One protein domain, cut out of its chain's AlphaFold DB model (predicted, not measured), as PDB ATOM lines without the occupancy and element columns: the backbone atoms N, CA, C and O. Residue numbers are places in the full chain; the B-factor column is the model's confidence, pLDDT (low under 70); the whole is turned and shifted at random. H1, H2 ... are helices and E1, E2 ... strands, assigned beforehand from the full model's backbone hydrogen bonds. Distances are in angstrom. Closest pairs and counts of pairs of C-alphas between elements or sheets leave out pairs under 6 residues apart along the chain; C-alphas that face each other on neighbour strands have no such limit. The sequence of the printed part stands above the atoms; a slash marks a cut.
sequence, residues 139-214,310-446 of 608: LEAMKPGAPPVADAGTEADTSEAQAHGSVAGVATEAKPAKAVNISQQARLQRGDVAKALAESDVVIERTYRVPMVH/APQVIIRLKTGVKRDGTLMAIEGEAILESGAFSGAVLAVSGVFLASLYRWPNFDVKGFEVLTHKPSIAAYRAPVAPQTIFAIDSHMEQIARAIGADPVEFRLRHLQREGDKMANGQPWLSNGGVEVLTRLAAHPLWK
ATOM      1  N   LEU A 139       4.069 -39.098 -46.395       95.56
ATOM      2  CA  LEU A 139       2.922 -38.929 -45.490       95.56
ATOM      3  C   LEU A 139       2.743 -40.138 -44.573       95.56
ATOM      4  O   LEU A 139       2.371 -39.974 -43.413       95.56
ATOM      5  N   GLU A 140       2.997 -41.341 -45.087       95.06
ATOM      6  CA  GLU A 140       2.988 -42.567 -44.285       95.06
ATOM      7  C   GLU A 140       4.202 -42.637 -43.353       95.06
ATOM      8  O   GLU A 140       4.056 -43.007 -42.190       95.06
ATOM      9  N   ALA A 141       5.381 -42.212 -43.821       93.75
ATOM     10  CA  ALA A 141       6.624 -42.235 -43.051       93.75
ATOM     11  C   ALA A 141       6.565 -41.388 -41.769       93.75
ATOM     12  O   ALA A 141       7.249 -41.724 -40.807       93.75
ATOM     13  N   MET A 142       5.737 -40.336 -41.751       91.75
ATOM     14  CA  MET A 142       5.514 -39.454 -40.596       91.75
ATOM     15  C   MET A 142       4.590 -40.053 -39.519       91.75
ATOM     16  O   MET A 142       4.424 -39.456 -38.451       91.75
ATOM     17  N   LYS A 143       3.917 -41.179 -39.789       91.06
ATOM     18  CA  LYS A 143       2.930 -41.756 -38.864       91.06
ATOM     19  C   LYS A 143       3.606 -42.572 -37.753       91.06
ATOM     20  O   LYS A 143       4.632 -43.212 -37.989       91.06
ATOM     21  N   PRO A 144       3.011 -42.627 -36.546       88.31
ATOM     22  CA  PRO A 144       3.450 -43.558 -35.510       88.31
ATOM     23  C   PRO A 144       3.480 -45.004 -36.029       88.31
ATOM     24  O   PRO A 144       2.528 -45.451 -36.665       88.31
ATOM     25  N   GLY A 145       4.562 -45.732 -35.745       86.62
ATOM     26  CA  GLY A 145       4.737 -47.129 -36.165       86.62
ATOM     27  C   GLY A 145       5.299 -47.330 -37.578       86.62
ATOM     28  O   GLY A 145       5.508 -48.477 -37.969       86.62
ATOM     29  N   ALA A 146       5.577 -46.262 -38.337       92.00
ATOM     30  CA  ALA A 146       6.274 -46.390 -39.614       92.00
ATOM     31  C   ALA A 146       7.692 -46.980 -39.426       92.00
ATOM     32  O   ALA A 146       8.342 -46.692 -38.415       92.00
ATOM     33  N   PRO A 147       8.208 -47.781 -40.382       91.94
ATOM     34  CA  PRO A 147       9.586 -48.261 -40.331       91.94
ATOM     35  C   PRO A 147      10.586 -47.096 -40.189       91.94
ATOM     36  O   PRO A 147      10.513 -46.148 -40.985       91.94
ATOM     37  N   PRO A 148      11.501 -47.130 -39.203       89.69
ATOM     38  CA  PRO A 148      12.483 -46.070 -39.012       89.69
ATOM     39  C   PRO A 148      13.504 -46.070 -40.153       89.69
ATOM     40  O   PRO A 148      13.981 -47.128 -40.557       89.69
ATOM     41  N   VAL A 149      13.829 -44.886 -40.670       89.81
ATOM     42  CA  VAL A 149      14.821 -44.687 -41.745       89.81
ATOM     43  C   VAL A 149      16.206 -44.377 -41.170       89.81
ATOM     44  O   VAL A 149      17.221 -44.826 -41.696       89.81
ATOM     45  N   ALA A 150      16.245 -43.633 -40.064       83.31
ATOM     46  CA  ALA A 150      17.462 -43.285 -39.340       83.31
ATOM     47  C   ALA A 150      17.386 -43.782 -37.892       83.31
ATOM     48  O   ALA A 150      16.295 -43.940 -37.334       83.31
ATOM     49  N   ASP A 151      18.549 -44.007 -37.279       73.50
ATOM     50  CA  ASP A 151      18.617 -44.384 -35.869       73.50
ATOM     51  C   ASP A 151      18.164 -43.217 -34.987       73.50
ATOM     52  O   ASP A 151      18.341 -42.039 -35.326       73.50
ATOM     53  N   ALA A 152      17.587 -43.540 -33.829       60.12
ATOM     54  CA  ALA A 152      17.154 -42.533 -32.872       60.12
ATOM     55  C   ALA A 152      18.341 -41.653 -32.441       60.12
ATOM     56  O   ALA A 152      19.372 -42.162 -32.009       60.12
ATOM     57  N   GLY A 153      18.178 -40.331 -32.542       53.91
ATOM     58  CA  GLY A 153      19.228 -39.368 -32.197       53.91
ATOM     59  C   GLY A 153      20.195 -39.018 -33.334       53.91
ATOM     60  O   GLY A 153      21.123 -38.254 -33.091       53.91
ATOM     61  N   THR A 154      19.981 -39.518 -34.559       63.44
ATOM     62  CA  THR A 154      20.731 -39.056 -35.743       63.44
ATOM     63  C   THR A 154      20.494 -37.556 -35.948       63.44
ATOM     64  O   THR A 154      19.352 -37.128 -36.129       63.44
ATOM     65  N   GLU A 155      21.560 -36.755 -35.896       61.25
ATOM     66  CA  GLU A 155      21.486 -35.315 -36.156       61.25
ATOM     67  C   GLU A 155      21.205 -35.038 -37.637       61.25
ATOM     68  O   GLU A 155      21.669 -35.758 -38.523       61.25
ATOM     69  N   ALA A 156      20.442 -33.979 -37.910       64.38
ATOM     70  CA  ALA A 156      20.139 -33.578 -39.273       64.38
ATOM     71  C   ALA A 156      21.350 -32.890 -39.925       64.38
ATOM     72  O   ALA A 156      21.876 -31.900 -39.415       64.38
ATOM     73  N   ASP A 157      21.744 -33.376 -41.098       70.12
ATOM     74  CA  ASP A 157      22.675 -32.691 -41.988       70.12
ATOM     75  C   ASP A 157      22.012 -31.431 -42.572       70.12
ATOM     76  O   ASP A 157      21.040 -31.494 -43.328       70.12
ATOM     77  N   THR A 158      22.551 -30.269 -42.202       65.12
ATOM     78  CA  THR A 158      22.077 -28.941 -42.632       65.12
ATOM     79  C   THR A 158      23.025 -28.259 -43.618       65.12
ATOM     80  O   THR A 158      22.797 -27.110 -44.002       65.12
ATOM     81  N   SER A 159      24.078 -28.950 -44.063       65.38
ATOM     82  CA  SER A 159      25.134 -28.374 -44.905       65.38
ATOM     83  C   SER A 159      24.608 -27.848 -46.245       65.38
ATOM     84  O   SER A 159      25.035 -26.791 -46.705       65.38
ATOM     85  N   GLU A 160      23.632 -28.536 -46.845       67.31
ATOM     86  CA  GLU A 160      22.989 -28.064 -48.073       67.31
ATOM     87  C   GLU A 160      22.255 -26.746 -47.824       67.31
ATOM     88  O   GLU A 160      22.447 -25.791 -48.567       67.31
ATOM     89  N   ALA A 161      21.484 -26.639 -46.739       63.12
ATOM     90  CA  ALA A 161      20.799 -25.398 -46.399       63.12
ATOM     91  C   ALA A 161      21.790 -24.236 -46.222       63.12
ATOM     92  O   ALA A 161      21.579 -23.174 -46.804       63.12
ATOM     93  N   GLN A 162      22.898 -24.447 -45.503       59.69
ATOM     94  CA  GLN A 162      23.934 -23.427 -45.279       59.69
ATOM     95  C   GLN A 162      24.574 -22.911 -46.577       59.69
ATOM     96  O   GLN A 162      24.960 -21.743 -46.646       59.69
ATOM     97  N   ALA A 163      24.656 -23.747 -47.616       54.31
ATOM     98  CA  ALA A 163      25.216 -23.367 -48.910       54.31
ATOM     99  C   ALA A 163      24.305 -22.425 -49.730       54.31
ATOM    100  O   ALA A 163      24.777 -21.791 -50.677       54.31
ATOM    101  N   HIS A 164      23.018 -22.282 -49.377       58.84
ATOM    102  CA  HIS A 164      22.055 -21.446 -50.109       58.84
ATOM    103  C   HIS A 164      21.721 -20.164 -49.338       58.84
ATOM    104  O   HIS A 164      20.880 -20.156 -48.444       58.84
ATOM    105  N   GLY A 165      22.327 -19.037 -49.733       46.62
ATOM    106  CA  GLY A 165      22.250 -17.743 -49.031       46.62
ATOM    107  C   GLY A 165      20.848 -17.177 -48.729       46.62
ATOM    108  O   GLY A 165      20.732 -16.281 -47.897       46.62
ATOM    109  N   SER A 166      19.773 -17.710 -49.323       48.53
ATOM    110  CA  SER A 166      18.382 -17.367 -48.978       48.53
ATOM    111  C   SER A 166      17.925 -17.872 -47.601       48.53
ATOM    112  O   SER A 166      16.861 -17.461 -47.140       48.53
ATOM    113  N   VAL A 167      18.687 -18.755 -46.941       46.41
ATOM    114  CA  VAL A 167      18.394 -19.210 -45.566       46.41
ATOM    115  C   VAL A 167      19.088 -18.379 -44.484       46.41
ATOM    116  O   VAL A 167      18.822 -18.588 -43.299       46.41
ATOM    117  N   ALA A 168      19.968 -17.444 -44.860       38.88
ATOM    118  CA  ALA A 168      20.696 -16.622 -43.900       38.88
ATOM    119  C   ALA A 168      19.710 -15.812 -43.036       38.88
ATOM    120  O   ALA A 168      18.942 -14.993 -43.540       38.88
ATOM    121  N   GLY A 169      19.720 -16.060 -41.723       41.62
ATOM    122  CA  GLY A 169      18.905 -15.330 -40.748       41.62
ATOM    123  C   GLY A 169      17.510 -15.899 -40.472       41.62
ATOM    124  O   GLY A 169      16.764 -15.283 -39.713       41.62
ATOM    125  N   VAL A 170      17.138 -17.062 -41.022       46.88
ATOM    126  CA  VAL A 170      15.944 -17.764 -40.525       46.88
ATOM    127  C   VAL A 170      16.302 -18.381 -39.176       46.88
ATOM    128  O   VAL A 170      17.022 -19.373 -39.119       46.88
ATOM    129  N   ALA A 171      15.809 -17.784 -38.088       40.59
ATOM    130  CA  ALA A 171      15.809 -18.411 -36.772       40.59
ATOM    131  C   ALA A 171      14.908 -19.649 -36.844       40.59
ATOM    132  O   ALA A 171      13.700 -19.590 -36.619       40.59
ATOM    133  N   THR A 172      15.476 -20.776 -37.257       44.34
ATOM    134  CA  THR A 172      14.777 -22.047 -37.208       44.34
ATOM    135  C   THR A 172      14.789 -22.507 -35.760       44.34
ATOM    136  O   THR A 172      15.839 -22.877 -35.238       44.34
ATOM    137  N   GLU A 173      13.620 -22.583 -35.126       42.78
ATOM    138  CA  GLU A 173      13.403 -23.572 -34.066       42.78
ATOM    139  C   GLU A 173      13.404 -24.982 -34.689       42.78
ATOM    140  O   GLU A 173      12.423 -25.719 -34.602       42.78
ATOM    141  N   ALA A 174      14.494 -25.346 -35.371       48.00
ATOM    142  CA  ALA A 174      14.718 -26.691 -35.863       48.00
ATOM    143  C   ALA A 174      14.997 -27.560 -34.638       48.00
ATOM    144  O   ALA A 174      16.130 -27.719 -34.193       48.00
ATOM    145  N   LYS A 175      13.927 -28.059 -34.027       48.88
ATOM    146  CA  LYS A 175      14.008 -29.116 -33.027       48.88
ATOM    147  C   LYS A 175      14.039 -30.435 -33.804       48.88
ATOM    148  O   LYS A 175      13.178 -30.599 -34.673       48.88
ATOM    149  N   PRO A 176      14.974 -31.363 -33.523       51.81
ATOM    150  CA  PRO A 176      14.883 -32.711 -34.070       51.81
ATOM    151  C   PRO A 176      13.511 -33.255 -33.680       51.81
ATOM    152  O   PRO A 176      13.136 -33.263 -32.499       51.81
ATOM    153  N   ALA A 177      12.691 -33.568 -34.677       49.12
ATOM    154  CA  ALA A 177      11.307 -33.887 -34.402       49.12
ATOM    155  C   ALA A 177      11.235 -35.255 -33.717       49.12
ATOM    156  O   ALA A 177      11.864 -36.227 -34.115       49.12
ATOM    157  N   LYS A 178      10.425 -35.327 -32.659       48.12
ATOM    158  CA  LYS A 178      10.161 -36.550 -31.884       48.12
ATOM    159  C   LYS A 178       9.244 -37.543 -32.622       48.12
ATOM    160  O   LYS A 178       8.883 -38.570 -32.057       48.12
ATOM    161  N   ALA A 179       8.810 -37.205 -33.839       57.66
ATOM    162  CA  ALA A 179       7.937 -38.018 -34.676       57.66
ATOM    163  C   ALA A 179       8.765 -38.914 -35.605       57.66
ATOM    164  O   ALA A 179       9.855 -38.540 -36.033       57.66
ATOM    165  N   VAL A 180       8.231 -40.095 -35.914       76.38
ATOM    166  CA  VAL A 180       8.903 -41.105 -36.737       76.38
ATOM    167  C   VAL A 180       9.306 -40.486 -38.087       76.38
ATOM    168  O   VAL A 180       8.479 -39.887 -38.767       76.38
ATOM    169  N   ASN A 181      10.593 -40.585 -38.437       89.44
ATOM    170  CA  ASN A 181      11.198 -40.139 -39.702       89.44
ATOM    171  C   ASN A 181      11.148 -38.636 -40.046       89.44
ATOM    172  O   ASN A 181      11.444 -38.285 -41.186       89.44
ATOM    173  N   ILE A 182      10.829 -37.732 -39.114       89.44
ATOM    174  CA  ILE A 182      10.948 -36.282 -39.357       89.44
ATOM    175  C   ILE A 182      12.312 -35.799 -38.849       89.44
ATOM    176  O   ILE A 182      12.552 -35.782 -37.644       89.44
ATOM    177  N   SER A 183      13.207 -35.385 -39.747       86.38
ATOM    178  CA  SER A 183      14.551 -34.914 -39.371       86.38
ATOM    179  C   SER A 183      14.565 -33.442 -38.959       86.38
ATOM    180  O   SER A 183      15.283 -33.065 -38.036       86.38
ATOM    181  N   GLN A 184      13.749 -32.607 -39.608       84.31
ATOM    182  CA  GLN A 184      13.661 -31.172 -39.326       84.31
ATOM    183  C   GLN A 184      12.220 -30.669 -39.410       84.31
ATOM    184  O   GLN A 184      11.417 -31.136 -40.219       84.31
ATOM    185  N   GLN A 185      11.912 -29.651 -38.607       87.00
ATOM    186  CA  GLN A 185      10.664 -28.901 -38.684       87.00
ATOM    187  C   GLN A 185      10.949 -27.399 -38.605       87.00
ATOM    188  O   GLN A 185      11.828 -26.962 -37.865       87.00
ATOM    189  N   ALA A 186      10.184 -26.603 -39.346       86.44
ATOM    190  CA  ALA A 186      10.210 -25.146 -39.268       86.44
ATOM    191  C   ALA A 186       8.783 -24.588 -39.250       86.44
ATOM    192  O   ALA A 186       7.863 -25.200 -39.793       86.44
ATOM    193  N   ARG A 187       8.587 -23.415 -38.642       91.25
ATOM    194  CA  ARG A 187       7.307 -22.698 -38.663       91.25
ATOM    195  C   ARG A 187       7.547 -21.202 -38.812       91.25
ATOM    196  O   ARG A 187       8.373 -20.640 -38.102       91.25
ATOM    197  N   LEU A 188       6.808 -20.572 -39.717       91.50
ATOM    198  CA  LEU A 188       6.737 -19.123 -39.865       91.50
ATOM    199  C   LEU A 188       5.306 -18.692 -39.561       91.50
ATOM    200  O   LEU A 188       4.370 -19.225 -40.154       91.50
ATOM    201  N   GLN A 189       5.140 -17.715 -38.670       94.69
ATOM    202  CA  GLN A 189       3.824 -17.220 -38.278       94.69
ATOM    203  C   GLN A 189       3.782 -15.689 -38.201       94.69
ATOM    204  O   GLN A 189       4.743 -15.051 -37.770       94.69
ATOM    205  N   ARG A 190       2.645 -15.105 -38.586       94.19
ATOM    206  CA  ARG A 190       2.310 -13.691 -38.399       94.19
ATOM    207  C   ARG A 190       0.800 -13.525 -38.228       94.19
ATOM    208  O   ARG A 190       0.036 -14.084 -39.008       94.19
ATOM    209  N   GLY A 191       0.392 -12.701 -37.265       95.88
ATOM    210  CA  GLY A 191      -1.016 -12.356 -37.048       95.88
ATOM    211  C   GLY A 191      -1.873 -13.516 -36.523       95.88
ATOM    212  O   GLY A 191      -1.349 -14.504 -36.006       95.88
ATOM    213  N   ASP A 192      -3.192 -13.374 -36.655       97.50
ATOM    214  CA  ASP A 192      -4.189 -14.352 -36.204       97.50
ATOM    215  C   ASP A 192      -4.889 -14.988 -37.412       97.50
ATOM    216  O   ASP A 192      -5.860 -14.469 -37.968       97.50
ATOM    217  N   VAL A 193      -4.347 -16.128 -37.842       97.94
ATOM    218  CA  VAL A 193      -4.852 -16.881 -38.995       97.94
ATOM    219  C   VAL A 193      -6.246 -17.442 -38.736       97.94
ATOM    220  O   VAL A 193      -7.080 -17.407 -39.637       97.94
ATOM    221  N   ALA A 194      -6.525 -17.925 -37.524       97.94
ATOM    222  CA  ALA A 194      -7.808 -18.541 -37.203       97.94
ATOM    223  C   ALA A 194      -8.940 -17.511 -37.287       97.94
ATOM    224  O   ALA A 194      -9.945 -17.750 -37.961       97.94
ATOM    225  N   LYS A 195      -8.738 -16.334 -36.681       98.38
ATOM    226  CA  LYS A 195      -9.681 -15.216 -36.772       98.38
ATOM    227  C   LYS A 195      -9.868 -14.753 -38.217       98.38
ATOM    228  O   LYS A 195     -10.994 -14.642 -38.687       98.38
ATOM    229  N   ALA A 196      -8.776 -14.535 -38.947       98.38
ATOM    230  CA  ALA A 196      -8.842 -14.045 -40.320       98.38
ATOM    231  C   ALA A 196      -9.518 -15.037 -41.290       98.38
ATOM    232  O   ALA A 196     -10.228 -14.615 -42.205       98.38
ATOM    233  N   LEU A 197      -9.346 -16.348 -41.086       98.38
ATOM    234  CA  LEU A 197     -10.080 -17.377 -41.830       98.38
ATOM    235  C   LEU A 197     -11.576 -17.367 -41.492       98.38
ATOM    236  O   LEU A 197     -12.389 -17.472 -42.406       98.38
ATOM    237  N   ALA A 198     -11.945 -17.205 -40.217       98.19
ATOM    238  CA  ALA A 198     -13.346 -17.109 -39.797       98.19
ATOM    239  C   ALA A 198     -14.043 -15.854 -40.350       98.19
ATOM    240  O   ALA A 198     -15.223 -15.892 -40.685       98.19
ATOM    241  N   GLU A 199     -13.302 -14.756 -40.491       98.19
ATOM    242  CA  GLU A 199     -13.784 -13.508 -41.084       98.19
ATOM    243  C   GLU A 199     -13.739 -13.512 -42.620       98.19
ATOM    244  O   GLU A 199     -14.136 -12.528 -43.232       98.19
ATOM    245  N   SER A 200     -13.249 -14.562 -43.281       98.50
ATOM    246  CA  SER A 200     -13.172 -14.607 -44.747       98.50
ATOM    247  C   SER A 200     -14.518 -14.951 -45.385       98.50
ATOM    248  O   SER A 200     -15.251 -15.797 -44.887       98.50
ATOM    249  N   ASP A 201     -14.820 -14.351 -46.538       98.25
ATOM    250  CA  ASP A 201     -16.071 -14.645 -47.253       98.25
ATOM    251  C   ASP A 201     -15.953 -15.925 -48.098       98.25
ATOM    252  O   ASP A 201     -16.946 -16.592 -48.387       98.25
ATOM    253  N   VAL A 202     -14.732 -16.243 -48.540       97.69
ATOM    254  CA  VAL A 202     -14.399 -17.437 -49.318       97.69
ATOM    255  C   VAL A 202     -13.129 -18.057 -48.742       97.69
ATOM    256  O   VAL A 202     -12.120 -17.377 -48.553       97.69
ATOM    257  N   VAL A 203     -13.169 -19.367 -48.498       98.12
ATOM    258  CA  VAL A 203     -12.017 -20.160 -48.055       98.12
ATOM    259  C   VAL A 203     -11.712 -21.224 -49.102       98.12
ATOM    260  O   VAL A 203     -12.607 -21.930 -49.566       98.12
ATOM    261  N   ILE A 204     -10.444 -21.337 -49.497       97.56
ATOM    262  CA  ILE A 204     -10.000 -22.273 -50.535       97.56
ATOM    263  C   ILE A 204      -8.882 -23.146 -49.998       97.56
ATOM    264  O   ILE A 204      -7.840 -22.649 -49.582       97.56
ATOM    265  N   GLU A 205      -9.079 -24.457 -50.107       98.19
ATOM    266  CA  GLU A 205      -8.127 -25.473 -49.663       98.19
ATOM    267  C   GLU A 205      -7.643 -26.318 -50.839       98.19
ATOM    268  O   GLU A 205      -8.446 -26.808 -51.642       98.19
ATOM    269  N   ARG A 206      -6.325 -26.483 -50.978       98.19
ATOM    270  CA  ARG A 206      -5.707 -27.268 -52.056       98.19
ATOM    271  C   ARG A 206      -4.481 -28.022 -51.567       98.19
ATOM    272  O   ARG A 206      -3.755 -27.557 -50.699       98.19
ATOM    273  N   THR A 207      -4.236 -29.175 -52.184       98.44
ATOM    274  CA  THR A 207      -2.984 -29.927 -52.045       98.44
ATOM    275  C   THR A 207      -2.287 -29.991 -53.399       98.44
ATOM    276  O   THR A 207      -2.889 -30.404 -54.389       98.44
ATOM    277  N   TYR A 208      -1.013 -29.624 -53.422       98.31
ATOM    278  CA  TYR A 208      -0.120 -29.691 -54.570       98.31
ATOM    279  C   TYR A 208       0.939 -30.750 -54.299       98.31
ATOM    280  O   TYR A 208       1.448 -30.858 -53.184       98.31
ATOM    281  N   ARG A 209       1.261 -31.556 -55.308       97.56
ATOM    282  CA  ARG A 209       2.282 -32.600 -55.215       97.56
ATOM    283  C   ARG A 209       3.218 -32.457 -56.397       97.56
ATOM    284  O   ARG A 209       2.765 -32.537 -57.537       97.56
ATOM    285  N   VAL A 210       4.496 -32.251 -56.116       96.44
ATOM    286  CA  VAL A 210       5.555 -32.261 -57.123       96.44
ATOM    287  C   VAL A 210       6.431 -33.480 -56.848       96.44
ATOM    288  O   VAL A 210       6.922 -33.596 -55.725       96.44
ATOM    289  N   PRO A 211       6.569 -34.418 -57.801       95.19
ATOM    290  CA  PRO A 211       7.344 -35.634 -57.587       95.19
ATOM    291  C   PRO A 211       8.843 -35.331 -57.503       95.19
ATOM    292  O   PRO A 211       9.296 -34.250 -57.879       95.19
ATOM    293  N   MET A 212       9.606 -36.323 -57.054       93.94
ATOM    294  CA  MET A 212      11.057 -36.348 -57.202       93.94
ATOM    295  C   MET A 212      11.428 -36.323 -58.692       93.94
ATOM    296  O   MET A 212      10.825 -37.038 -59.497       93.94
ATOM    297  N   VAL A 213      12.405 -35.494 -59.069       93.50
ATOM    298  CA  VAL A 213      12.857 -35.352 -60.465       93.50
ATOM    299  C   VAL A 213      14.378 -35.249 -60.511       93.50
ATOM    300  O   VAL A 213      14.970 -34.397 -59.850       93.50
ATOM    301  N   HIS A 214      15.010 -36.093 -61.325       95.38
ATOM    302  CA  HIS A 214      16.442 -36.012 -61.601       95.38
ATOM    303  C   HIS A 214      16.768 -34.831 -62.533       95.38
ATOM    304  O   HIS A 214      16.000 -34.491 -63.432       95.38
ATOM    305  N   ALA A 310      16.015 -33.878 -57.193       93.88
ATOM    306  CA  ALA A 310      15.213 -32.936 -56.410       93.88
ATOM    307  C   ALA A 310      14.241 -33.655 -55.469       93.88
ATOM    308  O   ALA A 310      13.680 -34.680 -55.867       93.88
ATOM    309  N   PRO A 311      13.920 -33.066 -54.303       94.44
ATOM    310  CA  PRO A 311      12.919 -33.623 -53.404       94.44
ATOM    311  C   PRO A 311      11.533 -33.688 -54.039       94.44
ATOM    312  O   PRO A 311      11.107 -32.760 -54.742       94.44
ATOM    313  N   GLN A 312      10.790 -34.742 -53.685       95.81
ATOM    314  CA  GLN A 312       9.335 -34.683 -53.722       95.81
ATOM    315  C   GLN A 312       8.867 -33.645 -52.694       95.81
ATOM    316  O   GLN A 312       9.326 -33.631 -51.552       95.81
ATOM    317  N   VAL A 313       7.916 -32.798 -53.089       97.12
ATOM    318  CA  VAL A 313       7.330 -31.794 -52.196       97.12
ATOM    319  C   VAL A 313       5.809 -31.874 -52.252       97.12
ATOM    320  O   VAL A 313       5.203 -31.809 -53.326       97.12
ATOM    321  N   ILE A 314       5.183 -32.022 -51.085       98.38
ATOM    322  CA  ILE A 314       3.729 -31.984 -50.907       98.38
ATOM    323  C   ILE A 314       3.388 -30.699 -50.163       98.38
ATOM    324  O   ILE A 314       3.884 -30.468 -49.066       98.38
ATOM    325  N   ILE A 315       2.539 -29.867 -50.759       98.50
ATOM    326  CA  ILE A 315       2.184 -28.554 -50.221       98.50
ATOM    327  C   ILE A 315       0.676 -28.499 -50.038       98.50
ATOM    328  O   ILE A 315      -0.070 -28.660 -51.003       98.50
ATOM    329  N   ARG A 316       0.215 -28.260 -48.814       98.62
ATOM    330  CA  ARG A 316      -1.198 -28.030 -48.499       98.62
ATOM    331  C   ARG A 316      -1.374 -26.561 -48.174       98.62
ATOM    332  O   ARG A 316      -0.646 -26.057 -47.331       98.62
ATOM    333  N   LEU A 317      -2.303 -25.891 -48.845       98.56
ATOM    334  CA  LEU A 317      -2.602 -24.476 -48.627       98.56
ATOM    335  C   LEU A 317      -4.087 -24.301 -48.337       98.56
ATOM    336  O   LEU A 317      -4.925 -24.862 -49.052       98.56
ATOM    337  N   LYS A 318      -4.386 -23.483 -47.333       98.56
ATOM    338  CA  LYS A 318      -5.719 -23.015 -46.969       98.56
ATOM    339  C   LYS A 318      -5.693 -21.495 -46.888       98.56
ATOM    340  O   LYS A 318      -4.996 -20.931 -46.053       98.56
ATOM    341  N   THR A 319      -6.449 -20.836 -47.758       98.44
ATOM    342  CA  THR A 319      -6.457 -19.372 -47.863       98.44
ATOM    343  C   THR A 319      -7.846 -18.813 -47.637       98.44
ATOM    344  O   THR A 319      -8.812 -19.313 -48.213       98.44
ATOM    345  N   GLY A 320      -7.922 -17.745 -46.847       98.38
ATOM    346  CA  GLY A 320      -9.112 -16.921 -46.673       98.38
ATOM    347  C   GLY A 320      -9.035 -15.630 -47.488       98.38
ATOM    348  O   GLY A 320      -8.006 -14.946 -47.487       98.38
ATOM    349  N   VAL A 321     -10.117 -15.296 -48.191       98.38
ATOM    350  CA  VAL A 321     -10.240 -14.087 -49.017       98.38
ATOM    351  C   VAL A 321     -11.640 -13.478 -48.874       98.38
ATOM    352  O   VAL A 321     -12.630 -14.183 -48.662       98.38
ATOM    353  N   LYS A 322     -11.736 -12.156 -49.001       98.31
ATOM    354  CA  LYS A 322     -13.003 -11.427 -49.143       98.31
ATOM    355  C   LYS A 322     -13.508 -11.457 -50.587       98.31
ATOM    356  O   LYS A 322     -12.721 -11.620 -51.521       98.31
ATOM    357  N   ARG A 323     -14.812 -11.255 -50.806       96.81
ATOM    358  CA  ARG A 323     -15.392 -11.203 -52.168       96.81
ATOM    359  C   ARG A 323     -14.842 -10.055 -53.013       96.81
ATOM    360  O   ARG A 323     -14.788 -10.181 -54.230       96.81
ATOM    361  N   ASP A 324     -14.392  -8.977 -52.378       96.62
ATOM    362  CA  ASP A 324     -13.725  -7.845 -53.037       96.62
ATOM    363  C   ASP A 324     -12.260  -8.139 -53.433       96.62
ATOM    364  O   ASP A 324     -11.559  -7.272 -53.962       96.62
ATOM    365  N   GLY A 325     -11.769  -9.347 -53.147       96.88
ATOM    366  CA  GLY A 325     -10.410  -9.787 -53.427       96.88
ATOM    367  C   GLY A 325      -9.369  -9.424 -52.373       96.88
ATOM    368  O   GLY A 325      -8.181  -9.587 -52.644       96.88
ATOM    369  N   THR A 326      -9.751  -8.953 -51.188       98.12
ATOM    370  CA  THR A 326      -8.810  -8.730 -50.078       98.12
ATOM    371  C   THR A 326      -8.314 -10.063 -49.499       98.12
ATOM    372  O   THR A 326      -9.117 -10.893 -49.072       98.12
ATOM    373  N   LEU A 327      -6.991 -10.279 -49.480       98.25
ATOM    374  CA  LEU A 327      -6.366 -11.449 -48.846       98.25
ATOM    375  C   LEU A 327      -6.417 -11.318 -47.320       98.25
ATOM    376  O   LEU A 327      -5.943 -10.323 -46.778       98.25
ATOM    377  N   MET A 328      -6.937 -12.338 -46.635       98.44
ATOM    378  CA  MET A 328      -7.102 -12.325 -45.176       98.44
ATOM    379  C   MET A 328      -6.038 -13.162 -44.467       98.44
ATOM    380  O   MET A 328      -5.412 -12.696 -43.514       98.44
ATOM    381  N   ALA A 329      -5.815 -14.398 -44.918       98.25
ATOM    382  CA  ALA A 329      -4.828 -15.286 -44.314       98.25
ATOM    383  C   ALA A 329      -4.410 -16.427 -45.235       98.25
ATOM    384  O   ALA A 329      -5.205 -16.857 -46.071       98.25
ATOM    385  N   ILE A 330      -3.210 -16.960 -44.999       98.31
ATOM    386  CA  ILE A 330      -2.763 -18.245 -45.544       98.31
ATOM    387  C   ILE A 330      -2.261 -19.170 -44.431       98.31
ATOM    388  O   ILE A 330      -1.356 -18.833 -43.669       98.31
ATOM    389  N   GLU A 331      -2.836 -20.360 -44.356       98.38
ATOM    390  CA  GLU A 331      -2.320 -21.489 -43.589       98.38
ATOM    391  C   GLU A 331      -1.672 -22.484 -44.559       98.38
ATOM    392  O   GLU A 331      -2.230 -22.779 -45.623       98.38
ATOM    393  N   GLY A 332      -0.481 -22.984 -44.228       97.19
ATOM    394  CA  GLY A 332       0.283 -23.849 -45.120       97.19
ATOM    395  C   GLY A 332       1.059 -24.961 -44.422       97.19
ATOM    396  O   GLY A 332       1.625 -24.771 -43.349       97.19
ATOM    397  N   GLU A 333       1.155 -26.108 -45.089       96.88
ATOM    398  CA  GLU A 333       2.088 -27.185 -44.754       96.88
ATOM    399  C   GLU A 333       2.938 -27.526 -45.980       96.88
ATOM    400  O   GLU A 333       2.391 -27.778 -47.054       96.88
ATOM    401  N   ALA A 334       4.258 -27.566 -45.822       96.94
ATOM    402  CA  ALA A 334       5.201 -28.040 -46.828       96.94
ATOM    403  C   ALA A 334       5.938 -29.277 -46.301       96.94
ATOM    404  O   ALA A 334       6.642 -29.213 -45.299       96.94
ATOM    405  N   ILE A 335       5.774 -30.406 -46.979       96.94
ATOM    406  CA  ILE A 335       6.377 -31.690 -46.621       96.94
ATOM    407  C   ILE A 335       7.396 -32.019 -47.706       96.94
ATOM    408  O   ILE A 335       7.019 -32.240 -48.861       96.94
ATOM    409  N   LEU A 336       8.675 -31.982 -47.344       96.12
ATOM    410  CA  LEU A 336       9.809 -32.207 -48.232       96.12
ATOM    411  C   LEU A 336      10.381 -33.588 -47.932       96.12
ATOM    412  O   LEU A 336      10.816 -33.855 -46.816       96.12
ATOM    413  N   GLU A 337      10.373 -34.464 -48.927       95.25
ATOM    414  CA  GLU A 337      11.003 -35.776 -48.829       95.25
ATOM    415  C   GLU A 337      12.499 -35.664 -49.147       95.25
ATOM    416  O   GLU A 337      12.849 -35.209 -50.237       95.25
ATOM    417  N   SER A 338      13.363 -36.112 -48.233       92.75
ATOM    418  CA  SER A 338      14.827 -36.036 -48.392       92.75
ATOM    419  C   SER A 338      15.504 -37.351 -48.769       92.75
ATOM    420  O   SER A 338      16.721 -37.391 -48.935       92.75
ATOM    421  N   GLY A 339      14.735 -38.428 -48.930       94.25
ATOM    422  CA  GLY A 339      15.292 -39.774 -49.051       94.25
ATOM    423  C   GLY A 339      15.918 -40.245 -47.736       94.25
ATOM    424  O   GLY A 339      15.455 -39.873 -46.656       94.25
ATOM    425  N   ALA A 340      16.942 -41.094 -47.829       92.12
ATOM    426  CA  ALA A 340      17.500 -41.805 -46.678       92.12
ATOM    427  C   ALA A 340      18.319 -40.922 -45.721       92.12
ATOM    428  O   ALA A 340      18.471 -41.255 -44.547       92.12
ATOM    429  N   PHE A 341      18.829 -39.793 -46.213       90.38
ATOM    430  CA  PHE A 341      19.619 -38.835 -45.440       90.38
ATOM    431  C   PHE A 341      18.999 -37.442 -45.537       90.38
ATOM    432  O   PHE A 341      18.544 -37.040 -46.607       90.38
ATOM    433  N   SER A 342      19.008 -36.702 -44.430       87.94
ATOM    434  CA  SER A 342      18.585 -35.299 -44.381       87.94
ATOM    435  C   SER A 342      19.473 -34.403 -45.253       87.94
ATOM    436  O   SER A 342      20.635 -34.722 -45.495       87.94
ATOM    437  N   GLY A 343      18.937 -33.264 -45.677       82.31
ATOM    438  CA  GLY A 343      19.617 -32.276 -46.515       82.31
ATOM    439  C   GLY A 343      18.674 -31.319 -47.256       82.31
ATOM    440  O   GLY A 343      19.105 -30.613 -48.165       82.31
ATOM    441  N   ALA A 344      17.380 -31.279 -46.928       84.00
ATOM    442  CA  ALA A 344      16.429 -30.383 -47.574       84.00
ATOM    443  C   ALA A 344      16.621 -28.928 -47.145       84.00
ATOM    444  O   ALA A 344      16.818 -28.598 -45.976       84.00
ATOM    445  N   VAL A 345      16.420 -28.017 -48.099       84.88
ATOM    446  CA  VAL A 345      16.433 -26.568 -47.856       84.88
ATOM    447  C   VAL A 345      15.067 -26.112 -47.313       84.88
ATOM    448  O   VAL A 345      14.331 -25.356 -47.947       84.88
ATOM    449  N   LEU A 346      14.689 -26.616 -46.133       85.62
ATOM    450  CA  LEU A 346      13.332 -26.516 -45.587       85.62
ATOM    451  C   LEU A 346      12.842 -25.073 -45.406       85.62
ATOM    452  O   LEU A 346      11.721 -24.745 -45.801       85.62
ATOM    453  N   ALA A 347      13.682 -24.198 -44.850       82.50
ATOM    454  CA  ALA A 347      13.330 -22.809 -44.548       82.50
ATOM    455  C   ALA A 347      12.883 -22.014 -45.790       82.50
ATOM    456  O   ALA A 347      11.985 -21.172 -45.707       82.50
ATOM    457  N   VAL A 348      13.456 -22.328 -46.957       85.44
ATOM    458  CA  VAL A 348      13.111 -21.693 -48.236       85.44
ATOM    459  C   VAL A 348      11.647 -21.929 -48.604       85.44
ATOM    460  O   VAL A 348      11.003 -21.036 -49.161       85.44
ATOM    461  N   SER A 349      11.086 -23.091 -48.247       90.81
ATOM    462  CA  SER A 349       9.686 -23.394 -48.549       90.81
ATOM    463  C   SER A 349       8.729 -22.403 -47.879       90.81
ATOM    464  O   SER A 349       7.888 -21.801 -48.548       90.81
ATOM    465  N   GLY A 350       8.910 -22.175 -46.576       89.81
ATOM    466  CA  GLY A 350       8.089 -21.257 -45.795       89.81
ATOM    467  C   GLY A 350       8.228 -19.816 -46.274       89.81
ATOM    468  O   GLY A 350       7.222 -19.128 -46.439       89.81
ATOM    469  N   VAL A 351       9.460 -19.373 -46.555       89.75
ATOM    470  CA  VAL A 351       9.714 -18.012 -47.048       89.75
ATOM    471  C   VAL A 351       8.977 -17.772 -48.364       89.75
ATOM    472  O   VAL A 351       8.245 -16.790 -48.456       89.75
ATOM    473  N   PHE A 352       9.084 -18.656 -49.360       91.31
ATOM    474  CA  PHE A 352       8.408 -18.428 -50.642       91.31
ATOM    475  C   PHE A 352       6.881 -18.495 -50.548       91.31
ATOM    476  O   PHE A 352       6.209 -17.643 -51.131       91.31
ATOM    477  N   LEU A 353       6.324 -19.437 -49.779       95.62
ATOM    478  CA  LEU A 353       4.871 -19.544 -49.606       95.62
ATOM    479  C   LEU A 353       4.270 -18.302 -48.922       95.62
ATOM    480  O   LEU A 353       3.192 -17.853 -49.310       95.62
ATOM    481  N   ALA A 354       4.978 -17.721 -47.948       94.19
ATOM    482  CA  ALA A 354       4.480 -16.606 -47.140       94.19
ATOM    483  C   ALA A 354       4.983 -15.210 -47.567       94.19
ATOM    484  O   ALA A 354       4.544 -14.215 -46.987       94.19
ATOM    485  N   SER A 355       5.881 -15.101 -48.558       92.44
ATOM    486  CA  SER A 355       6.517 -13.813 -48.906       92.44
ATOM    487  C   SER A 355       6.319 -13.341 -50.344       92.44
ATOM    488  O   SER A 355       6.562 -12.173 -50.602       92.44
ATOM    489  N   LEU A 356       5.878 -14.173 -51.294       92.12
ATOM    490  CA  LEU A 356       5.666 -13.690 -52.674       92.12
ATOM    491  C   LEU A 356       4.513 -12.676 -52.774       92.12
ATOM    492  O   LEU A 356       4.566 -11.725 -53.555       92.12
ATOM    493  N   TYR A 357       3.496 -12.850 -51.932       95.81
ATOM    494  CA  TYR A 357       2.340 -11.965 -51.821       95.81
ATOM    495  C   TYR A 357       2.260 -11.367 -50.410       95.81
ATOM    496  O   TYR A 357       2.799 -11.911 -49.442       95.81
ATOM    497  N   ARG A 358       1.594 -10.218 -50.283       94.88
ATOM    498  CA  ARG A 358       1.352  -9.526 -49.018       94.88
ATOM    499  C   ARG A 358       0.228 -10.210 -48.244       94.88
ATOM    500  O   ARG A 358      -0.947  -9.931 -48.456       94.88
ATOM    501  N   TRP A 359       0.613 -11.073 -47.312       95.69
ATOM    502  CA  TRP A 359      -0.302 -11.721 -46.374       95.69
ATOM    503  C   TRP A 359      -0.377 -10.957 -45.049       95.69
ATOM    504  O   TRP A 359       0.651 -10.880 -44.367       95.69
ATOM    505  N   PRO A 360      -1.540 -10.428 -44.631       95.31
ATOM    506  CA  PRO A 360      -1.652  -9.805 -43.313       95.31
ATOM    507  C   PRO A 360      -1.500 -10.840 -42.189       95.31
ATOM    508  O   PRO A 360      -0.847 -10.555 -41.188       95.31
ATOM    509  N   ASN A 361      -1.994 -12.064 -42.402       98.00
ATOM    510  CA  ASN A 361      -1.867 -13.182 -41.469       98.00
ATOM    511  C   ASN A 361      -1.334 -14.429 -42.192       98.00
ATOM    512  O   ASN A 361      -1.784 -14.743 -43.296       98.00
ATOM    513  N   PHE A 362      -0.389 -15.150 -41.591       97.62
ATOM    514  CA  PHE A 362       0.068 -16.441 -42.103       97.62
ATOM    515  C   PHE A 362       0.507 -17.402 -40.994       97.62
ATOM    516  O   PHE A 362       0.991 -16.977 -39.947       97.62
ATOM    517  N   ASP A 363       0.377 -18.702 -41.252       97.19
ATOM    518  CA  ASP A 363       0.945 -19.789 -40.448       97.19
ATOM    519  C   ASP A 363       1.394 -20.901 -41.398       97.19
ATOM    520  O   ASP A 363       0.571 -21.632 -41.949       97.19
ATOM    521  N   VAL A 364       2.700 -20.993 -41.646       96.25
ATOM    522  CA  VAL A 364       3.284 -21.959 -42.579       96.25
ATOM    523  C   VAL A 364       4.251 -22.868 -41.838       96.25
ATOM    524  O   VAL A 364       5.244 -22.409 -41.272       96.25
ATOM    525  N   LYS A 365       3.972 -24.169 -41.876       94.06
ATOM    526  CA  LYS A 365       4.773 -25.231 -41.263       94.06
ATOM    527  C   LYS A 365       5.516 -26.002 -42.348       94.06
ATOM    528  O   LYS A 365       4.955 -26.313 -43.394       94.06
ATOM    529  N   GLY A 366       6.772 -26.329 -42.091       92.94
ATOM    530  CA  GLY A 366       7.609 -27.154 -42.949       92.94
ATOM    531  C   GLY A 366       8.067 -28.406 -42.211       92.94
ATOM    532  O   GLY A 366       8.446 -28.307 -41.046       92.94
ATOM    533  N   PHE A 367       8.081 -29.545 -42.897       92.81
ATOM    534  CA  PHE A 367       8.610 -30.814 -42.405       92.81
ATOM    535  C   PHE A 367       9.601 -31.388 -43.413       92.81
ATOM    536  O   PHE A 367       9.275 -31.526 -44.592       92.81
ATOM    537  N   GLU A 368      10.789 -31.743 -42.942       93.38
ATOM    538  CA  GLU A 368      11.707 -32.614 -43.665       93.38
ATOM    539  C   GLU A 368      11.454 -34.063 -43.245       93.38
ATOM    540  O   GLU A 368      11.495 -34.376 -42.052       93.38
ATOM    541  N   VAL A 369      11.186 -34.933 -44.216       94.06
ATOM    542  CA  VAL A 369      10.798 -36.325 -43.980       94.06
ATOM    543  C   VAL A 369      11.772 -37.273 -44.661       94.06
ATOM    544  O   VAL A 369      11.994 -37.200 -45.873       94.06
ATOM    545  N   LEU A 370      12.308 -38.201 -43.878       94.44
ATOM    546  CA  LEU A 370      13.168 -39.272 -44.354       94.44
ATOM    547  C   LEU A 370      12.336 -40.424 -44.927       94.44
ATOM    548  O   LEU A 370      11.276 -40.779 -44.406       94.44
ATOM    549  N   THR A 371      12.836 -41.037 -45.996       95.56
ATOM    550  CA  THR A 371      12.254 -42.230 -46.635       95.56
ATOM    551  C   THR A 371      13.367 -43.150 -47.138       95.56
ATOM    552  O   THR A 371      14.506 -42.730 -47.281       95.56
ATOM    553  N   HIS A 372      13.061 -44.399 -47.473       95.19
ATOM    554  CA  HIS A 372      14.015 -45.359 -48.044       95.19
ATOM    555  C   HIS A 372      14.208 -45.167 -49.562       95.19
ATOM    556  O   HIS A 372      14.170 -46.113 -50.353       95.19
ATOM    557  N   LYS A 373      14.346 -43.909 -49.979       95.19
ATOM    558  CA  LYS A 373      14.661 -43.486 -51.349       95.19
ATOM    559  C   LYS A 373      16.070 -42.890 -51.386       95.19
ATOM    560  O   LYS A 373      16.578 -42.490 -50.334       95.19
ATOM    561  N   PRO A 374      16.709 -42.802 -52.567       92.06
ATOM    562  CA  PRO A 374      17.974 -42.089 -52.703       92.06
ATOM    563  C   PRO A 374      17.861 -40.668 -52.149       92.06
ATOM    564  O   PRO A 374      16.815 -40.026 -52.278       92.06
ATOM    565  N   SER A 375      18.928 -40.180 -51.522       91.12
ATOM    566  CA  SER A 375      18.945 -38.810 -51.013       91.12
ATOM    567  C   SER A 375      18.817 -37.773 -52.103       91.12
ATOM    568  O   SER A 375      19.173 -38.003 -53.253       91.12
ATOM    569  N   ILE A 376      18.370 -36.596 -51.699       93.06
ATOM    570  CA  ILE A 376      18.173 -35.457 -52.584       93.06
ATOM    571  C   ILE A 376      19.428 -34.587 -52.709       93.06
ATOM    572  O   ILE A 376      20.309 -34.609 -51.851       93.06
ATOM    573  N   ALA A 377      19.474 -33.765 -53.753       89.94
ATOM    574  CA  ALA A 377      20.374 -32.619 -53.855       89.94
ATOM    575  C   ALA A 377      19.641 -31.423 -54.470       89.94
ATOM    576  O   ALA A 377      18.454 -31.483 -54.818       89.94
ATOM    577  N   ALA A 378      20.357 -30.310 -54.627       90.69
ATOM    578  CA  ALA A 378      19.829 -29.162 -55.332       90.69
ATOM    579  C   ALA A 378      19.427 -29.513 -56.775       90.69
ATOM    580  O   ALA A 378      20.157 -30.153 -57.537       90.69
ATOM    581  N   TYR A 379      18.274 -28.988 -57.183       93.00
ATOM    582  CA  TYR A 379      17.892 -28.859 -58.581       93.00
ATOM    583  C   TYR A 379      17.454 -27.414 -58.805       93.00
ATOM    584  O   TYR A 379      16.454 -26.980 -58.244       93.00
ATOM    585  N   ARG A 380      18.271 -26.676 -59.569       91.75
ATOM    586  CA  ARG A 380      18.085 -25.305 -60.074       91.75
ATOM    587  C   ARG A 380      17.021 -24.491 -59.319       91.75
ATOM    588  O   ARG A 380      15.852 -24.504 -59.693       91.75
ATOM    589  N   ALA A 381      17.489 -23.718 -58.333       90.19
ATOM    590  CA  ALA A 381      16.683 -23.029 -57.321       90.19
ATOM    591  C   ALA A 381      15.986 -24.030 -56.376       90.19
ATOM    592  O   ALA A 381      14.784 -24.225 -56.479       90.19
ATOM    593  N   PRO A 382      16.715 -24.701 -55.466       88.94
ATOM    594  CA  PRO A 382      16.159 -25.795 -54.667       88.94
ATOM    595  C   PRO A 382      14.876 -25.378 -53.940       88.94
ATOM    596  O   PRO A 382      14.822 -24.316 -53.321       88.94
ATOM    597  N   VAL A 383      13.842 -26.221 -54.035       90.56
ATOM    598  CA  VAL A 383      12.511 -26.051 -53.414       90.56
ATOM    599  C   VAL A 383      11.667 -24.899 -53.997       90.56
ATOM    600  O   VAL A 383      10.438 -24.953 -53.926       90.56
ATOM    601  N   ALA A 384      12.281 -23.891 -54.628       91.50
ATOM    602  CA  ALA A 384      11.583 -22.724 -55.160       91.50
ATOM    603  C   ALA A 384      10.592 -23.062 -56.293       91.50
ATOM    604  O   ALA A 384       9.448 -22.627 -56.202       91.50
ATOM    605  N   PRO A 385      10.930 -23.860 -57.332       93.88
ATOM    606  CA  PRO A 385       9.969 -24.263 -58.353       93.88
ATOM    607  C   PRO A 385       8.739 -24.956 -57.768       93.88
ATOM    608  O   PRO A 385       7.626 -24.683 -58.210       93.88
ATOM    609  N   GLN A 386       8.922 -25.823 -56.766       95.00
ATOM    610  CA  GLN A 386       7.824 -26.549 -56.134       95.00
ATOM    611  C   GLN A 386       6.885 -25.602 -55.379       95.00
ATOM    612  O   GLN A 386       5.664 -25.695 -55.530       95.00
ATOM    613  N   THR A 387       7.438 -24.669 -54.595       95.19
ATOM    614  CA  THR A 387       6.627 -23.706 -53.839       95.19
ATOM    615  C   THR A 387       5.999 -22.639 -54.715       95.19
ATOM    616  O   THR A 387       4.819 -22.348 -54.526       95.19
ATOM    617  N   ILE A 388       6.723 -22.118 -55.708       94.94
ATOM    618  CA  ILE A 388       6.202 -21.156 -56.688       94.94
ATOM    619  C   ILE A 388       5.064 -21.791 -57.491       94.94
ATOM    620  O   ILE A 388       4.002 -21.189 -57.614       94.94
ATOM    621  N   PHE A 389       5.228 -23.035 -57.961       96.88
ATOM    622  CA  PHE A 389       4.147 -23.766 -58.626       96.88
ATOM    623  C   PHE A 389       2.884 -23.818 -57.761       96.88
ATOM    624  O   PHE A 389       1.797 -23.518 -58.259       96.88
ATOM    625  N   ALA A 390       3.013 -24.168 -56.479       97.88
ATOM    626  CA  ALA A 390       1.875 -24.261 -55.574       97.88
ATOM    627  C   ALA A 390       1.215 -22.899 -55.325       97.88
ATOM    628  O   ALA A 390       0.011 -22.769 -55.539       97.88
ATOM    629  N   ILE A 391       1.977 -21.881 -54.911       97.06
ATOM    630  CA  ILE A 391       1.419 -20.578 -54.526       97.06
ATOM    631  C   ILE A 391       0.874 -19.796 -55.723       97.06
ATOM    632  O   ILE A 391      -0.235 -19.274 -55.636       97.06
ATOM    633  N   ASP A 392       1.550 -19.785 -56.876       95.62
ATOM    634  CA  ASP A 392       1.037 -19.081 -58.058       95.62
ATOM    635  C   ASP A 392      -0.184 -19.782 -58.650       95.62
ATOM    636  O   ASP A 392      -1.131 -19.109 -59.074       95.62
ATOM    637  N   SER A 393      -0.212 -21.120 -58.639       97.44
ATOM    638  CA  SER A 393      -1.414 -21.874 -59.011       97.44
ATOM    639  C   SER A 393      -2.553 -21.631 -58.025       97.44
ATOM    640  O   SER A 393      -3.714 -21.592 -58.429       97.44
ATOM    641  N   HIS A 394      -2.245 -21.460 -56.739       97.94
ATOM    642  CA  HIS A 394      -3.243 -21.166 -55.718       97.94
ATOM    643  C   HIS A 394      -3.837 -19.771 -55.899       97.94
ATOM    644  O   HIS A 394      -5.058 -19.640 -55.909       97.94
ATOM    645  N   MET A 395      -3.007 -18.759 -56.160       97.69
ATOM    646  CA  MET A 395      -3.456 -17.392 -56.441       97.69
ATOM    647  C   MET A 395      -4.322 -17.302 -57.701       97.69
ATOM    648  O   MET A 395      -5.323 -16.589 -57.701       97.69
ATOM    649  N   GLU A 396      -4.008 -18.079 -58.747       95.88
ATOM    650  CA  GLU A 396      -4.884 -18.231 -59.924       95.88
ATOM    651  C   GLU A 396      -6.276 -18.739 -59.520       95.88
ATOM    652  O   GLU A 396      -7.299 -18.238 -59.986       95.88
ATOM    653  N   GLN A 397      -6.313 -19.782 -58.688       96.62
ATOM    654  CA  GLN A 397      -7.549 -20.442 -58.277       96.62
ATOM    655  C   GLN A 397      -8.378 -19.563 -57.342       96.62
ATOM    656  O   GLN A 397      -9.601 -19.574 -57.457       96.62
ATOM    657  N   ILE A 398      -7.726 -18.780 -56.478       97.50
ATOM    658  CA  ILE A 398      -8.377 -17.768 -55.642       97.50
ATOM    659  C   ILE A 398      -9.028 -16.706 -56.516       97.50
ATOM    660  O   ILE A 398     -10.236 -16.510 -56.407       97.50
ATOM    661  N   ALA A 399      -8.272 -16.096 -57.437       97.12
ATOM    662  CA  ALA A 399      -8.803 -15.083 -58.346       97.12
ATOM    663  C   ALA A 399     -10.035 -15.599 -59.106       97.12
ATOM    664  O   ALA A 399     -11.079 -14.956 -59.124       97.12
ATOM    665  N   ARG A 400      -9.958 -16.820 -59.650       94.75
ATOM    666  CA  ARG A 400     -11.077 -17.445 -60.371       94.75
ATOM    667  C   ARG A 400     -12.295 -17.718 -59.496       94.75
ATOM    668  O   ARG A 400     -13.409 -17.566 -59.983       94.75
ATOM    669  N   ALA A 401     -12.104 -18.129 -58.245       95.25
ATOM    670  CA  ALA A 401     -13.208 -18.436 -57.337       95.25
ATOM    671  C   ALA A 401     -14.040 -17.197 -56.972       95.25
ATOM    672  O   ALA A 401     -15.236 -17.328 -56.727       95.25
ATOM    673  N   ILE A 402     -13.423 -16.011 -56.973       96.69
ATOM    674  CA  ILE A 402     -14.097 -14.728 -56.717       96.69
ATOM    675  C   ILE A 402     -14.406 -13.936 -58.000       96.69
ATOM    676  O   ILE A 402     -14.922 -12.829 -57.924       96.69
ATOM    677  N   GLY A 403     -14.084 -14.480 -59.180       95.56
ATOM    678  CA  GLY A 403     -14.332 -13.830 -60.471       95.56
ATOM    679  C   GLY A 403     -13.364 -12.697 -60.848       95.56
ATOM    680  O   GLY A 403     -13.685 -11.915 -61.737       95.56
ATOM    681  N   ALA A 404     -12.192 -12.602 -60.217       95.62
ATOM    682  CA  ALA A 404     -11.166 -11.602 -60.528       95.62
ATOM    683  C   ALA A 404     -10.249 -12.029 -61.694       95.62
ATOM    684  O   ALA A 404      -9.981 -13.223 -61.881       95.62
ATOM    685  N   ASP A 405      -9.699 -11.062 -62.447       92.62
ATOM    686  CA  ASP A 405      -8.622 -11.359 -63.400       92.62
ATOM    687  C   ASP A 405      -7.358 -11.809 -62.637       92.62
ATOM    688  O   ASP A 405      -6.906 -11.124 -61.713       92.62
ATOM    689  N   PRO A 406      -6.750 -12.955 -62.998       93.56
ATOM    690  CA  PRO A 406      -5.623 -13.488 -62.244       93.56
ATOM    691  C   PRO A 406      -4.355 -12.628 -62.271       93.56
ATOM    692  O   PRO A 406      -3.526 -12.768 -61.370       93.56
ATOM    693  N   VAL A 407      -4.139 -11.790 -63.289       94.00
ATOM    694  CA  VAL A 407      -2.956 -10.918 -63.339       94.00
ATOM    695  C   VAL A 407      -3.184  -9.685 -62.479       94.00
ATOM    696  O   VAL A 407      -2.319  -9.354 -61.669       94.00
ATOM    697  N   GLU A 408      -4.357  -9.063 -62.580       94.00
ATOM    698  CA  GLU A 408      -4.732  -7.924 -61.733       94.00
ATOM    699  C   GLU A 408      -4.730  -8.300 -60.249       94.00
ATOM    700  O   GLU A 408      -4.150  -7.593 -59.420       94.00
ATOM    701  N   PHE A 409      -5.293  -9.467 -59.916       97.00
ATOM    702  CA  PHE A 409      -5.301  -9.987 -58.552       97.00
ATOM    703  C   PHE A 409      -3.883 -10.161 -57.997       97.00
ATOM    704  O   PHE A 409      -3.590  -9.734 -56.880       97.00
ATOM    705  N   ARG A 410      -2.964 -10.730 -58.787       96.88
ATOM    706  CA  ARG A 410      -1.559 -10.866 -58.379       96.88
ATOM    707  C   ARG A 410      -0.872  -9.512 -58.242       96.88
ATOM    708  O   ARG A 410      -0.220  -9.289 -57.231       96.88
ATOM    709  N   LEU A 411      -1.042  -8.597 -59.198       95.88
ATOM    710  CA  LEU A 411      -0.443  -7.253 -59.159       95.88
ATOM    711  C   LEU A 411      -0.853  -6.456 -57.912       95.88
ATOM    712  O   LEU A 411      -0.018  -5.746 -57.335       95.88
ATOM    713  N   ARG A 412      -2.114  -6.596 -57.481       95.88
ATOM    714  CA  ARG A 412      -2.643  -5.977 -56.256       95.88
ATOM    715  C   ARG A 412      -1.937  -6.478 -54.998       95.88
ATOM    716  O   ARG A 412      -1.742  -5.700 -54.066       95.88
ATOM    717  N   HIS A 413      -1.543  -7.750 -54.968       97.00
ATOM    718  CA  HIS A 413      -1.065  -8.418 -53.753       97.00
ATOM    719  C   HIS A 413       0.429  -8.723 -53.738       97.00
ATOM    720  O   HIS A 413       0.960  -9.026 -52.677       97.00
ATOM    721  N   LEU A 414       1.123  -8.646 -54.871       95.56
ATOM    722  CA  LEU A 414       2.548  -8.959 -54.968       95.56
ATOM    723  C   LEU A 414       3.376  -8.065 -54.037       95.56
ATOM    724  O   LEU A 414       3.160  -6.846 -54.012       95.56
ATOM    725  N   GLN A 415       4.342  -8.649 -53.321       92.88
ATOM    726  CA  GLN A 415       5.314  -7.861 -52.558       92.88
ATOM    727  C   GLN A 415       6.101  -6.899 -53.458       92.88
ATOM    728  O   GLN A 415       6.327  -7.163 -54.641       92.88
ATOM    729  N   ARG A 416       6.498  -5.760 -52.895       92.12
ATOM    730  CA  ARG A 416       7.312  -4.723 -53.536       92.12
ATOM    731  C   ARG A 416       8.688  -4.650 -52.889       92.12
ATOM    732  O   ARG A 416       8.917  -5.203 -51.819       92.12
ATOM    733  N   GLU A 417       9.603  -3.956 -53.553       92.25
ATOM    734  CA  GLU A 417      10.885  -3.600 -52.954       92.25
ATOM    735  C   GLU A 417      10.675  -2.897 -51.603       92.25
ATOM    736  O   GLU A 417       9.818  -2.024 -51.473       92.25
ATOM    737  N   GLY A 418      11.419  -3.330 -50.586       91.19
ATOM    738  CA  GLY A 418      11.300  -2.854 -49.208       91.19
ATOM    739  C   GLY A 418      10.219  -3.537 -48.360       91.19
ATOM    740  O   GLY A 418      10.319  -3.479 -47.132       91.19
ATOM    741  N   ASP A 419       9.237  -4.229 -48.958       92.12
ATOM    742  CA  ASP A 419       8.257  -5.012 -48.191       92.12
ATOM    743  C   ASP A 419       8.982  -6.086 -47.359       92.12
ATOM    744  O   ASP A 419       9.988  -6.662 -47.777       92.12
ATOM    745  N   LYS A 420       8.476  -6.367 -46.153       90.94
ATOM    746  CA  LYS A 420       9.060  -7.403 -45.292       90.94
ATOM    747  C   LYS A 420       8.620  -8.795 -45.743       90.94
ATOM    748  O   LYS A 420       7.428  -9.126 -45.730       90.94
ATOM    749  N   MET A 421       9.599  -9.647 -46.024       90.88
ATOM    750  CA  MET A 421       9.411 -11.088 -46.157       90.88
ATOM    751  C   MET A 421       8.964 -11.719 -44.829       90.88
ATOM    752  O   MET A 421       9.022 -11.107 -43.760       90.88
ATOM    753  N   ALA A 422       8.534 -12.978 -44.881       88.75
ATOM    754  CA  ALA A 422       8.091 -13.747 -43.720       88.75
ATOM    755  C   ALA A 422       9.192 -13.966 -42.666       88.75
ATOM    756  O   ALA A 422       8.883 -14.143 -41.494       88.75
ATOM    757  N   ASN A 423      10.467 -13.901 -43.060       84.88
ATOM    758  CA  ASN A 423      11.620 -13.921 -42.153       84.88
ATOM    759  C   ASN A 423      12.002 -12.521 -41.616       84.88
ATOM    760  O   ASN A 423      13.043 -12.364 -40.987       84.88
ATOM    761  N   GLY A 424      11.197 -11.491 -41.897       87.50
ATOM    762  CA  GLY A 424      11.400 -10.114 -41.441       87.50
ATOM    763  C   GLY A 424      12.397  -9.290 -42.259       87.50
ATOM    764  O   GLY A 424      12.452  -8.073 -42.071       87.50
ATOM    765  N   GLN A 425      13.146  -9.911 -43.174       87.38
ATOM    766  CA  GLN A 425      14.096  -9.212 -44.040       87.38
ATOM    767  C   GLN A 425      13.357  -8.432 -45.142       87.38
ATOM    768  O   GLN A 425      12.326  -8.904 -45.634       87.38
ATOM    769  N   PRO A 426      13.847  -7.246 -45.543       89.69
ATOM    770  CA  PRO A 426      13.250  -6.497 -46.638       89.69
ATOM    771  C   PRO A 426      13.501  -7.200 -47.974       89.69
ATOM    772  O   PRO A 426      14.577  -7.754 -48.220       89.69
ATOM    773  N   TRP A 427      12.523  -7.138 -48.867       88.00
ATOM    774  CA  TRP A 427      12.685  -7.580 -50.241       88.00
ATOM    775  C   TRP A 427      13.587  -6.593 -50.990       88.00
ATOM    776  O   TRP A 427      13.190  -5.460 -51.243       88.00
ATOM    777  N   LEU A 428      14.812  -7.002 -51.334       87.50
ATOM    778  CA  LEU A 428      15.815  -6.081 -51.892       87.50
ATOM    779  C   LEU A 428      15.498  -5.609 -53.313       87.50
ATOM    780  O   LEU A 428      15.812  -4.484 -53.667       87.50
ATOM    781  N   SER A 429      14.925  -6.479 -54.145       87.00
ATOM    782  CA  SER A 429      14.504  -6.137 -55.504       87.00
ATOM    783  C   SER A 429      13.454  -7.131 -55.992       87.00
ATOM    784  O   SER A 429      13.609  -8.342 -55.805       87.00
ATOM    785  N   ASN A 430      12.375  -6.636 -56.599       86.06
ATOM    786  CA  ASN A 430      11.292  -7.465 -57.127       86.06
ATOM    787  C   ASN A 430      10.805  -6.945 -58.484       86.06
ATOM    788  O   ASN A 430      10.033  -5.995 -58.535       86.06
ATOM    789  N   GLY A 431      11.209  -7.609 -59.570       91.25
ATOM    790  CA  GLY A 431      10.772  -7.279 -60.935       91.25
ATOM    791  C   GLY A 431       9.416  -7.875 -61.344       91.25
ATOM    792  O   GLY A 431       9.074  -7.906 -62.528       91.25
ATOM    793  N   GLY A 432       8.662  -8.461 -60.407       92.12
ATOM    794  CA  GLY A 432       7.432  -9.184 -60.727       92.12
ATOM    795  C   GLY A 432       6.304  -8.278 -61.231       92.12
ATOM    796  O   GLY A 432       5.486  -8.721 -62.037       92.12
ATOM    797  N   VAL A 433       6.282  -7.001 -60.833       93.06
ATOM    798  CA  VAL A 433       5.298  -6.019 -61.325       93.06
ATOM    799  C   VAL A 433       5.502  -5.763 -62.813       93.06
ATOM    800  O   VAL A 433       4.547  -5.805 -63.588       93.06
ATOM    801  N   GLU A 434       6.744  -5.545 -63.230       94.88
ATOM    802  CA  GLU A 434       7.145  -5.304 -64.610       94.88
ATOM    803  C   GLU A 434       6.853  -6.531 -65.474       94.88
ATOM    804  O   GLU A 434       6.276  -6.403 -66.558       94.88
ATOM    805  N   VAL A 435       7.179  -7.729 -64.973       94.50
ATOM    806  CA  VAL A 435       6.896  -9.000 -65.657       94.50
ATOM    807  C   VAL A 435       5.392  -9.192 -65.858       94.50
ATOM    808  O   VAL A 435       4.955  -9.429 -66.987       94.50
ATOM    809  N   LEU A 436       4.582  -9.054 -64.803       94.12
ATOM    810  CA  LEU A 436       3.128  -9.227 -64.885       94.12
ATOM    811  C   LEU A 436       2.467  -8.155 -65.759       94.12
ATOM    812  O   LEU A 436       1.584  -8.474 -66.553       94.12
ATOM    813  N   THR A 437       2.929  -6.906 -65.681       94.88
ATOM    814  CA  THR A 437       2.435  -5.810 -66.529       94.88
ATOM    815  C   THR A 437       2.741  -6.084 -68.001       94.88
ATOM    816  O   THR A 437       1.872  -5.948 -68.866       94.88
ATOM    817  N   ARG A 438       3.963  -6.540 -68.308       95.44
ATOM    818  CA  ARG A 438       4.351  -6.883 -69.680       95.44
ATOM    819  C   ARG A 438       3.571  -8.084 -70.208       95.44
ATOM    820  O   ARG A 438       3.163  -8.058 -71.370       95.44
ATOM    821  N   LEU A 439       3.344  -9.096 -69.366       93.19
ATOM    822  CA  LEU A 439       2.504 -10.253 -69.672       93.19
ATOM    823  C   LEU A 439       1.066  -9.815 -69.984       93.19
ATOM    824  O   LEU A 439       0.548 -10.180 -71.036       93.19
ATOM    825  N   ALA A 440       0.450  -8.993 -69.127       92.56
ATOM    826  CA  ALA A 440      -0.912  -8.484 -69.313       92.56
ATOM    827  C   ALA A 440      -1.073  -7.715 -70.633       92.56
ATOM    828  O   ALA A 440      -2.085  -7.837 -71.327       92.56
ATOM    829  N   ALA A 441      -0.049  -6.944 -71.005       94.88
ATOM    830  CA  ALA A 441      -0.024  -6.192 -72.251       94.88
ATOM    831  C   ALA A 441       0.225  -7.067 -73.495       94.88
ATOM    832  O   ALA A 441      -0.031  -6.610 -74.611       94.88
ATOM    833  N   HIS A 442       0.726  -8.297 -73.335       94.81
ATOM    834  CA  HIS A 442       1.143  -9.140 -74.450       94.81
ATOM    835  C   HIS A 442      -0.059  -9.601 -75.298       94.81
ATOM    836  O   HIS A 442      -1.040 -10.100 -74.735       94.81
ATOM    837  N   PRO A 443       0.004  -9.528 -76.646       93.81
ATOM    838  CA  PRO A 443      -1.099  -9.944 -77.513       93.81
ATOM    839  C   PRO A 443      -1.599 -11.365 -77.229       93.81
ATOM    840  O   PRO A 443      -2.800 -11.557 -77.077       93.81
ATOM    841  N   LEU A 444      -0.687 -12.331 -77.038       90.94
ATOM    842  CA  LEU A 444      -1.053 -13.720 -76.703       90.94
ATOM    843  C   LEU A 444      -1.843 -13.850 -75.391       90.94
ATOM    844  O   LEU A 444      -2.654 -14.762 -75.257       90.94
ATOM    845  N   TRP A 445      -1.625 -12.958 -74.420       89.88
ATOM    846  CA  TRP A 445      -2.417 -12.955 -73.191       89.88
ATOM    847  C   TRP A 445      -3.801 -12.347 -73.423       89.88
ATOM    848  O   TRP A 445      -4.805 -12.900 -72.968       89.88
ATOM    849  N   LYS A 446      -3.877 -11.238 -74.168       90.75
ATOM    850  CA  LYS A 446      -5.142 -10.562 -74.496       90.75
ATOM    851  C   LYS A 446      -6.066 -11.441 -75.340       90.75
ATOM    852  O   LYS A 446      -7.258 -11.514 -75.068       90.75
TER     853      LYS A 446
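What this domain is: This is residues 139 to 214 and 310 to 446 of the 608 residues of the protein "Ald_Xan_dh_C domain-containing protein" of Candidatus Rokubacteria bacterium (UniProt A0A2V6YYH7). A twisted slab of five strands has two helices, H3 and H4, side by side over one face and the short helix H2 over the other face, near one end of the strands. Past H4, helices H5 and H6 fold back on each other as a hairpin off the sheet, and residues 441 to 446, which include H7, stick out free. The short helix H1 also lies off the sheet, between two long stretches with no named element. The printed part has 213 residues with seven named helices and five named strands, in the order H1 E1 H2 E2 E3 E4 H3 E5 H4 H5 H6 H7; the mixed sheet runs E1 E5 E4 E3 E2, and the class is mixed, helices and strands. The whole is compact, with a radius of gyration of the C-alphas of 17.8 A, and elongated in outline, spanning 54 by 35 by 30 A.

How they stand to each other: The sheet has edge strands E1, residues 182 to 190, and E2, residues 202 to 210, with inner strands E5, residues 361 to 370, E4, residues 327 to 339, and E3, residues 313 to 321. E5 and E4 are parallel at 8 degrees, with N 334 and O 365 2.8 A apart, within hydrogen-bond range. E1 and E5 are antiparallel at 174 degrees, with N 188 and O 364 at 2.9 A. E3 and E4 form a hairpin, antiparallel at 175 degrees, with N 316 and O 333 at 2.8 A. E3 and E2 are antiparallel at 168 degrees, with N 208 and O 315 at 2.8 A. H3, residues 346 to 355, is on the sheet at a height of 7.6 A, over E5 and, only just, over E4, on which 3 of its C-alphas fall. It runs along the strands, at 22 degrees to E5 on the local plane. E4, H3 and E5 make a strand-helix-strand unit, two parallel neighbour strands with a helix between them in the chain, with a right-handed crossover. H4, residues 384 to 401, is on the same face. With its residues 384 to 391 alone it touches H3, the closest C-alphas, of Leu 353 and Ile 391, being 6.1 A apart, at a shallow tilt of 30 degrees, the same way. H2, residues 193 to 198, is on the opposite face at a height of 7.3 A, giving three layers, helices on both faces of a sheet. H5, residues 406 to 413, touches residues 395 to 400 of H4 and is about perpendicular to it at 75 degrees, with the closest C-alphas, of Ala 399 and Pro 406, 5.3 A apart. H5 and H6, residues 432 to 441, form a helical hairpin, touching at Leu 411 and Val 433, whose C-alphas are the closest at 6.3 A, with a shallow tilt of 31 degrees, opposite ways. H7, residues 443 to 446, is close to H6 but not clearly touching, the closest C-alphas, of Leu 439 and Trp 445, being 6.6 A apart. H1, residues 159 to 163, is not on the sheet. Every O i to N i+4 pair is within hydrogen-bond range in H1, H2, H4, H5 and H6; in H3 5 of 6 are, and H7 is too short for such a pair.

Where its parts are: From first to last C-alpha, E4 measures 35.7 A, E5 30.3 A, E2 26.1 A, H4 25.3 A, E3 25.1 A and E1 24.2 A. H1 begins at C-alpha 159, (25.134, -28.374, -44.905). E4 begins at C-alpha 327, (-6.366, -11.449, -48.846), and H7 ends at C-alpha 446, (-5.142, -10.562, -74.496).

The domain as a whole: The two C-alphas farthest apart, of Ala 152 and Pro 443, are 58.2 A apart. Residues 215 to 309 are not printed, and C-alphas 214 and 310 are 6.2 A apart across the cut. The links H1 to E1, E5 to H4 and H5 to H6 are long. Confidence is under 70 in residues 152 to 156 and 158 to 179, and the mean pLDDT of the printed part is 88.4.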